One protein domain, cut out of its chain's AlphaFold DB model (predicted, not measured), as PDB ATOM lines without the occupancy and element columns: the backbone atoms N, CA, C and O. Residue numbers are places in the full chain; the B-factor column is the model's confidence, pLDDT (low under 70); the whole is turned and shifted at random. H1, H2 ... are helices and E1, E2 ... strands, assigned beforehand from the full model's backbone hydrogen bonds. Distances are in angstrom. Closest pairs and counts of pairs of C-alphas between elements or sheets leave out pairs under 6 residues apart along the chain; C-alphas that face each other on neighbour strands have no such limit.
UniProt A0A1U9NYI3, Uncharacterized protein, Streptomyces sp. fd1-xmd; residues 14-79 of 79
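This is residues 14 to 79 of the 79 residues of an uncharacterized protein of Streptomyces sp. fd1-xmd (UniProt A0A1U9NYI3). A ladder of three long strands, E1, E2 and E3, makes one sheet, and residues 16 to 42 form a wide arch beside it that includes the short helix H1 and returns to the start of E1. The 66 printed residues run H1, E1, E2, E3; the antiparallel order E1, E2, E3 is a meander, each strand the neighbour of the one before. The class is mostly strand, with under half of the residues in named elements; it is only just compact, close to loose, radius of gyration of the C-alphas 12.7 A, spans 34 by 27 by 20 A.

H1 is residues 28 to 31, from C-alpha 28 at (23.520, -26.175, 21.502). E1 is residues 43 to 49, 18.6 A; E2, 58 to 65, 23.7 A; E3, 71 to 78, 23.3 A, ending at (22.199, -29.703, 33.722).

Residues 14 to 15 pair antiparallel with 43 to 44 of E1. H1 is not on the sheet and is too short for an O i to N i+4 pair; its one O i to N i+3 pair is not within range. Hairpin E1 and E2 has N 46 and O 61 within hydrogen-bond range, 2.9 A; hairpin E2 and E3 has N 60 and O 76, 2.8 A.

The printed part has no cut. The link H1 to E1 is long. Residues 20 to 27 have pLDDT under 70.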
ATOM      1  N   LEU A  14       2.901 -20.136  29.284       88.31
ATOM      2  CA  LEU A  14       3.008 -19.527  27.968       88.31
ATOM      3  C   LEU A  14       3.852 -18.261  28.067       88.31
ATOM      4  O   LEU A  14       3.519 -17.337  28.809       88.31
ATOM      5  N   ARG A  15       4.922 -18.221  27.284       88.12
ATOM      6  CA  ARG A  15       5.722 -17.034  27.044       88.12
ATOM      7  C   ARG A  15       5.399 -16.508  25.652       88.12
ATOM      8  O   ARG A  15       5.748 -17.112  24.640       88.12
ATOM      9  N   GLU A  16       4.706 -15.376  25.615       82.00
ATOM     10  CA  GLU A  16       4.267 -14.742  24.367       82.00
ATOM     11  C   GLU A  16       5.444 -14.170  23.570       82.00
ATOM     12  O   GLU A  16       5.524 -14.355  22.356       82.00
ATOM     13  N   GLN A  17       6.378 -13.511  24.260       81.31
ATOM     14  CA  GLN A  17       7.468 -12.766  23.638       81.31
ATOM     15  C   GLN A  17       8.807 -13.514  23.750       81.31
ATOM     16  O   GLN A  17       9.086 -14.127  24.786       81.31
ATOM     17  N   PRO A  18       9.658 -13.467  22.709       80.06
ATOM     18  CA  PRO A  18      11.047 -13.897  22.809       80.06
ATOM     19  C   PRO A  18      11.775 -13.183  23.950       80.06
ATOM     20  O   PRO A  18      11.491 -12.021  24.247       80.06
ATOM     21  N   PHE A  19      12.746 -13.853  24.564       76.00
ATOM     22  CA  PHE A  19      13.706 -13.152  25.406       76.00
ATOM     23  C   PHE A  19      14.577 -12.256  24.519       76.00
ATOM     24  O   PHE A  19      15.094 -12.697  23.496       76.00
ATOM     25  N   ALA A  20      14.757 -10.996  24.919       60.34
ATOM     26  CA  ALA A  20      15.572 -10.010  24.206       60.34
ATOM     27  C   ALA A  20      17.088 -10.229  24.407       60.34
ATOM     28  O   ALA A  20      17.836  -9.279  24.619       60.34
ATOM     29  N   ALA A  21      17.539 -11.482  24.404       57.09
ATOM     30  CA  ALA A  21      18.947 -11.830  24.519       57.09
ATOM     31  C   ALA A  21      19.475 -12.252  23.147       57.09
ATOM     32  O   ALA A  21      18.871 -13.087  22.471       57.09
ATOM     33  N   GLU A  22      20.609 -11.681  22.735       52.59
ATOM     34  CA  GLU A  22      21.327 -12.141  21.550       52.59
ATOM     35  C   GLU A  22      21.651 -13.631  21.713       52.59
ATOM     36  O   GLU A  22      22.305 -14.038  22.678       52.59
ATOM     37  N   ALA A  23      21.166 -14.456  20.780       54.62
ATOM     38  CA  ALA A  23      21.511 -15.867  20.728       54.62
ATOM     39  C   ALA A  23      23.023 -15.968  20.513       54.62
ATOM     40  O   ALA A  23      23.534 -15.738  19.415       54.62
ATOM     41  N   THR A  24      23.760 -16.256  21.582       53.56
ATOM     42  CA  THR A  24      25.207 -16.414  21.494       53.56
ATOM     43  C   THR A  24      25.484 -17.641  20.618       53.56
ATOM     44  O   THR A  24      24.909 -18.697  20.876       53.56
ATOM     45  N   PRO A  25      26.385 -17.574  19.617       52.56
ATOM     46  CA  PRO A  25      26.612 -18.665  18.653       52.56
ATOM     47  C   PRO A  25      27.043 -20.011  19.268       52.56
ATOM     48  O   PRO A  25      27.153 -21.017  18.568       52.56
ATOM     49  N   ALA A  26      27.344 -20.029  20.568       56.72
ATOM     50  CA  ALA A  26      27.799 -21.195  21.307       56.72
ATOM     51  C   ALA A  26      26.667 -22.085  21.849       56.72
ATOM     52  O   ALA A  26      26.970 -23.158  22.376       56.72
ATOM     53  N   THR A  27      25.397 -21.684  21.744       69.62
ATOM     54  CA  THR A  27      24.283 -22.472  22.281       69.62
ATOM     55  C   THR A  27      24.053 -23.769  21.481       69.62
ATOM     56  O   THR A  27      24.340 -23.834  20.279       69.62
ATOM     57  N   PRO A  28      23.576 -24.852  22.126       73.12
ATOM     58  CA  PRO A  28      23.520 -26.175  21.502       73.12
ATOM     59  C   PRO A  28      22.668 -26.249  20.226       73.12
ATOM     60  O   PRO A  28      23.038 -26.964  19.294       73.12
ATOM     61  N   PHE A  29      21.549 -25.518  20.148       80.69
ATOM     62  CA  PHE A  29      20.633 -25.598  19.004       80.69
ATOM     63  C   PHE A  29      21.130 -24.774  17.812       80.69
ATOM     64  O   PHE A  29      21.008 -25.230  16.672       80.69
ATOM     65  N   ALA A  30      21.801 -23.646  18.060       77.25
ATOM     66  CA  ALA A  30      22.474 -22.864  17.022       77.25
ATOM     67  C   ALA A  30      23.480 -23.707  16.211       77.25
ATOM     68  O   ALA A  30      23.519 -23.619  14.981       77.25
ATOM     69  N   ARG A  31      24.226 -24.615  16.864       80.19
ATOM     70  CA  ARG A  31      25.140 -25.563  16.184       80.19
ATOM     71  C   ARG A  31      24.418 -26.543  15.257       80.19
ATOM     72  O   ARG A  31      24.995 -26.989  14.269       80.19
ATOM     73  N   LEU A  32      23.159 -26.848  15.553       81.94
ATOM     74  CA  LEU A  32      22.282 -27.686  14.732       81.94
ATOM     75  C   LEU A  32      21.503 -26.873  13.685       81.94
ATOM     76  O   LEU A  32      20.638 -27.425  13.010       81.94
ATOM     77  N   ARG A  33      21.797 -25.569  13.543       82.56
ATOM     78  CA  ARG A  33      21.041 -24.616  12.713       82.56
ATOM     79  C   ARG A  33      19.553 -24.569  13.077       82.56
ATOM     80  O   ARG A  33      18.700 -24.350  12.217       82.56
ATOM     81  N   LEU A  34      19.240 -24.793  14.351       82.44
ATOM     82  CA  LEU A  34      17.895 -24.678  14.899       82.44
ATOM     83  C   LEU A  34      17.764 -23.361  15.676       82.44
ATOM     84  O   LEU A  34      18.730 -22.936  16.313       82.44
ATOM     85  N   PRO A  35      16.586 -22.712  15.642       82.94
ATOM     86  CA  PRO A  35      16.333 -21.544  16.471       82.94
ATOM     87  C   PRO A  35      16.372 -21.931  17.951       82.94
ATOM     88  O   PRO A  35      15.901 -23.001  18.339       82.94
ATOM     89  N   GLU A  36      16.906 -21.038  18.774       83.88
ATOM     90  CA  GLU A  36      16.879 -21.195  20.225       83.88
ATOM     91  C   GLU A  36      15.443 -21.026  20.751       83.88
ATOM     92  O   GLU A  36      14.720 -20.148  20.267       83.88
ATOM     93  N   PRO A  37      15.012 -21.811  21.757       85.31
ATOM     94  CA  PRO A  37      13.676 -21.675  22.342       85.31
ATOM     95  C   PRO A  37      13.432 -20.269  22.907       85.31
ATOM     96  O   PRO A  37      12.309 -19.767  22.863       85.31
ATOM     97  N   ASP A  38      14.480 -19.604  23.384       83.38
ATOM     98  CA  ASP A  38      14.409 -18.253  23.945       83.38
ATOM     99  C   ASP A  38      14.105 -17.195  22.874       83.38
ATOM    100  O   ASP A  38      13.401 -16.226  23.153       83.38
ATOM    101  N   ALA A  39      14.541 -17.419  21.631       82.88
ATOM    102  CA  ALA A  39      14.313 -16.521  20.500       82.88
ATOM    103  C   ALA A  39      12.939 -16.717  19.829       82.88
ATOM    104  O   ALA A  39      12.578 -15.963  18.924       82.88
ATOM    105  N   LEU A  40      12.167 -17.727  20.243       85.50
ATOM    106  CA  LEU A  40      10.870 -18.040  19.650       85.50
ATOM    107  C   LEU A  40       9.712 -17.375  20.415       85.50
ATOM    108  O   LEU A  40       9.739 -17.318  21.652       85.50
ATOM    109  N   PRO A  41       8.680 -16.890  19.698       86.06
ATOM    110  CA  PRO A  41       7.439 -16.427  20.307       86.06
ATOM    111  C   PRO A  41       6.524 -17.606  20.668       86.06
ATOM    112  O   PRO A  41       6.661 -18.706  20.124       86.06
ATOM    113  N   LYS A  42       5.536 -17.354  21.535       87.44
ATOM    114  CA  LYS A  42       4.462 -18.307  21.897       87.44
ATOM    115  C   LYS A  42       4.969 -19.677  22.372       87.44
ATOM    116  O   LYS A  42       4.381 -20.718  22.072       87.44
ATOM    117  N   VAL A  43       6.063 -19.681  23.125       90.06
ATOM    118  CA  VAL A  43       6.674 -20.904  23.654       90.06
ATOM    119  C   VAL A  43       6.001 -21.291  24.963       90.06
ATOM    120  O   VAL A  43       5.794 -20.453  25.835       90.06
ATOM    121  N   ARG A  44       5.661 -22.571  25.122       90.38
ATOM    122  CA  ARG A  44       5.184 -23.127  26.396       90.38
ATOM    123  C   ARG A  44       6.341 -23.793  27.118       90.38
ATOM    124  O   ARG A  44       6.885 -24.766  26.606       90.38
ATOM    125  N   GLU A  45       6.704 -23.309  28.295       89.50
ATOM    126  CA  GLU A  45       7.890 -23.767  29.023       89.50
ATOM    127  C   GLU A  45       7.586 -24.145  30.472       89.50
ATOM    128  O   GLU A  45       6.633 -23.653  31.076       89.50
ATOM    129  N   GLY A  46       8.385 -25.040  31.045       88.19
ATOM    130  CA  GLY A  46       8.207 -25.457  32.429       88.19
ATOM    131  C   GLY A  46       9.303 -26.376  32.944       88.19
ATOM    132  O   GLY A  46      10.052 -26.996  32.181       88.19
ATOM    133  N   GLN A  47       9.385 -26.443  34.270       87.56
ATOM    134  CA  GLN A  47      10.267 -27.362  34.976       87.56
ATOM    135  C   GLN A  47       9.694 -28.777  34.892       87.56
ATOM    136  O   GLN A  47       8.534 -29.002  35.241       87.56
ATOM    137  N   VAL A  48      10.508 -29.727  34.435       87.19
ATOM    138  CA  VAL A  48      10.151 -31.146  34.490       87.19
ATOM    139  C   VAL A  48      10.451 -31.708  35.871       87.19
ATOM    140  O   VAL A  48       9.577 -32.331  36.459       87.19
ATOM    141  N   CYS A  49      11.659 -31.457  36.379       85.25
ATOM    142  CA  CYS A  49      12.078 -31.831  37.728       85.25
ATOM    143  C   CYS A  49      13.221 -30.944  38.235       85.25
ATOM    144  O   CYS A  49      14.065 -30.515  37.439       85.25
ATOM    145  N   ALA A  50      13.240 -30.661  39.538       85.25
ATOM    146  CA  ALA A  50      14.384 -30.097  40.267       85.25
ATOM    147  C   ALA A  50      14.235 -30.349  41.787       85.25
ATOM    148  O   ALA A  50      13.439 -29.665  42.432       85.25
ATOM    149  N   PRO A  51      15.010 -31.271  42.389       85.19
ATOM    150  CA  PRO A  51      16.032 -32.116  41.766       85.19
ATOM    151  C   PRO A  51      15.428 -33.241  40.906       85.19
ATOM    152  O   PRO A  51      14.337 -33.733  41.200       85.19
ATOM    153  N   CYS A  52      16.123 -33.682  39.853       83.50
ATOM    154  CA  CYS A  52      15.727 -34.901  39.135       83.50
ATOM    155  C   CYS A  52      16.328 -36.154  39.792       83.50
ATOM    156  O   CYS A  52      17.298 -36.092  40.541       83.50
ATOM    157  N   LYS A  53      15.734 -37.323  39.522       79.69
ATOM    158  CA  LYS A  53      16.323 -38.611  39.922       79.69
ATOM    159  C   LYS A  53      17.480 -38.973  38.987       79.69
ATOM    160  O   LYS A  53      17.321 -38.867  37.773       79.69
ATOM    161  N   GLY A  54      18.569 -39.496  39.548       81.94
ATOM    162  CA  GLY A  54      19.784 -39.854  38.808       81.94
ATOM    163  C   GLY A  54      20.797 -38.710  38.797       81.94
ATOM    164  O   GLY A  54      20.798 -37.896  39.713       81.94
ATOM    165  N   ASP A  55      21.620 -38.646  37.754       82.00
ATOM    166  CA  ASP A  55      22.752 -37.708  37.649       82.00
ATOM    167  C   ASP A  55      22.364 -36.335  37.075       82.00
ATOM    168  O   ASP A  55      23.209 -35.612  36.568       82.00
ATOM    169  N   LEU A  56      21.073 -35.991  37.065       81.94
ATOM    170  CA  LEU A  56      20.594 -34.735  36.493       81.94
ATOM    171  C   LEU A  56      20.120 -33.815  37.621       81.94
ATOM    172  O   LEU A  56      19.125 -34.109  38.284       81.94
ATOM    173  N   ASN A  57      20.776 -32.676  37.824       85.19
ATOM    174  CA  ASN A  57      20.338 -31.693  38.815       85.19
ATOM    175  C   ASN A  57      18.958 -31.125  38.473       85.19
ATOM    176  O   ASN A  57      18.092 -31.004  39.342       85.19
ATOM    177  N   TRP A  58      18.716 -30.788  37.205       86.69
ATOM    178  CA  TRP A  58      17.414 -30.286  36.776       86.69
ATOM    179  C   TRP A  58      17.132 -30.511  35.293       86.69
ATOM    180  O   TRP A  58      18.041 -30.545  34.467       86.69
ATOM    181  N   LEU A  59      15.844 -30.590  34.948       88.12
ATOM    182  CA  LEU A  59      15.358 -30.696  33.572       88.12
ATOM    183  C   LEU A  59      14.249 -29.676  33.317       88.12
ATOM    184  O   LEU A  59      13.269 -29.606  34.061       88.12
ATOM    185  N   LYS A  60      14.372 -28.928  32.222       88.19
ATOM    186  CA  LYS A  60      13.350 -28.019  31.691       88.19
ATOM    187  C   LYS A  60      12.918 -28.447  30.299       88.19
ATOM    188  O   LYS A  60      13.721 -28.946  29.507       88.19
ATOM    189  N   VAL A  61      11.651 -28.191  29.999       90.31
ATOM    190  CA  VAL A  61      11.066 -28.380  28.673       90.31
ATOM    191  C   VAL A  61      10.548 -27.050  28.144       90.31
ATOM    192  O   VAL A  61       9.963 -26.265  28.888       90.31
ATOM    193  N   ALA A  62      10.741 -26.822  26.850       90.31
ATOM    194  CA  ALA A  62      10.098 -25.752  26.104       90.31
ATOM    195  C   ALA A  62       9.475 -26.327  24.828       90.31
ATOM    196  O   ALA A  62      10.079 -27.149  24.142       90.31
ATOM    197  N   VAL A  63       8.254 -25.916  24.511       91.00
ATOM    198  CA  VAL A  63       7.495 -26.378  23.349       91.00
ATOM    199  C   VAL A  63       7.163 -25.168  22.494       91.00
ATOM    200  O   VAL A  63       6.408 -24.294  22.920       91.00
ATOM    201  N   ALA A  64       7.724 -25.127  21.290       91.19
ATOM    202  CA  ALA A  64       7.417 -24.111  20.295       91.19
ATOM    203  C   ALA A  64       6.551 -24.717  19.194       91.19
ATOM    204  O   ALA A  64       6.879 -25.773  18.648       91.19
ATOM    205  N   GLN A  65       5.460 -24.042  18.851       88.56
ATOM    206  CA  GLN A  65       4.646 -24.428  17.707       88.56
ATOM    207  C   GLN A  65       5.342 -23.979  16.415       88.56
ATOM    208  O   GLN A  65       5.769 -22.829  16.319       88.56
ATOM    209  N   ILE A  66       5.487 -24.884  15.446       85.81
ATOM    210  CA  ILE A  66       6.085 -24.575  14.136       85.81
ATOM    211  C   ILE A  66       4.991 -24.311  13.105       85.81
ATOM    212  O   ILE A  66       5.089 -23.355  12.341       85.81
ATOM    213  N   ASP A  67       3.940 -25.129  13.116       85.94
ATOM    214  CA  ASP A  67       2.747 -24.960  12.290       85.94
ATOM    215  C   ASP A  67       1.502 -25.509  13.020       85.94
ATOM    216  O   ASP A  67       1.545 -25.840  14.208       85.94
ATOM    217  N   GLU A  68       0.357 -25.579  12.343       85.44
ATOM    218  CA  GLU A  68      -0.905 -26.049  12.937       85.44
ATOM    219  C   GLU A  68      -0.873 -27.512  13.413       85.44
ATOM    220  O   GLU A  68      -1.707 -27.915  14.224       85.44
ATOM    221  N   ARG A  69       0.067 -28.320  12.916       89.25
ATOM    222  CA  ARG A  69       0.156 -29.766  13.162       89.25
ATOM    223  C   ARG A  69       1.482 -30.199  13.773       89.25
ATOM    224  O   ARG A  69       1.580 -31.339  14.226       89.25
ATOM    225  N   SER A  70       2.489 -29.330  13.791       88.56
ATOM    226  CA  SER A  70       3.825 -29.661  14.258       88.56
ATOM    227  C   SER A  70       4.316 -28.718  15.357       88.56
ATOM    228  O   SER A  70       4.148 -27.496  15.334       88.56
ATOM    229  N   SER A  71       4.959 -29.333  16.345       89.62
ATOM    230  CA  SER A  71       5.599 -28.656  17.466       89.62
ATOM    231  C   SER A  71       7.022 -29.164  17.598       89.62
ATOM    232  O   SER A  71       7.291 -30.352  17.411       89.62
ATOM    233  N   ARG A  72       7.931 -28.274  17.978       89.69
ATOM    234  CA  ARG A  72       9.291 -28.626  18.364       89.69
ATOM    235  C   ARG A  72       9.422 -28.573  19.872       89.69
ATOM    236  O   ARG A  72       9.043 -27.593  20.510       89.69
ATOM    237  N   VAL A  73       9.967 -29.651  20.417       90.00
ATOM    238  CA  VAL A  73      10.219 -29.810  21.845       90.00
ATOM    239  C   VAL A  73      11.712 -29.639  22.083       90.00
ATOM    240  O   VAL A  73      12.525 -30.327  21.469       90.00
ATOM    241  N   TYR A  74      12.056 -28.724  22.979       88.75
ATOM    242  CA  TYR A  74      13.408 -28.471  23.450       88.75
ATOM    243  C   TYR A  74      13.531 -29.003  24.871       88.75
ATOM    244  O   TYR A  74      12.687 -28.722  25.724       88.75
ATOM    245  N   LEU A  75      14.593 -29.760  25.120       87.38
ATOM    246  CA  LEU A  75      14.950 -30.248  26.444       87.38
ATOM    247  C   LEU A  75      16.278 -29.628  26.839       87.38
ATOM    248  O   LEU A  75      17.244 -29.679  26.078       87.38
ATOM    249  N   ARG A  76      16.313 -29.042  28.032       85.19
ATOM    250  CA  ARG A  76      17.530 -28.498  28.624       85.19
ATOM    251  C   ARG A  76      17.699 -29.107  30.003       85.19
ATOM    252  O   ARG A  76      16.833 -28.923  30.854       85.19
ATOM    253  N   GLY A  77      18.797 -29.822  30.194       86.25
ATOM    254  CA  GLY A  77      19.190 -30.367  31.484       86.25
ATOM    255  C   GLY A  77      20.594 -29.917  31.852       86.25
ATOM    256  O   GLY A  77      21.387 -29.587  30.968       86.25
ATOM    257  N   VAL A  78      20.861 -29.879  33.150       82.44
ATOM    258  CA  VAL A  78      22.199 -29.703  33.722       82.44
ATOM    259  C   VAL A  78      22.346 -30.746  34.822       82.44
ATOM    260  O   VAL A  78      21.372 -31.013  35.535       82.44
ATOM    261  N   ASP A  79      23.521 -31.357  34.879       80.94
ATOM    262  CA  ASP A  79      23.955 -32.339  35.869       80.94
ATOM    263  C   ASP A  79      24.377 -31.707  37.193       80.94
ATOM    264  O   ASP A  79      24.612 -30.474  37.261       80.94
TER     265      ASP A  79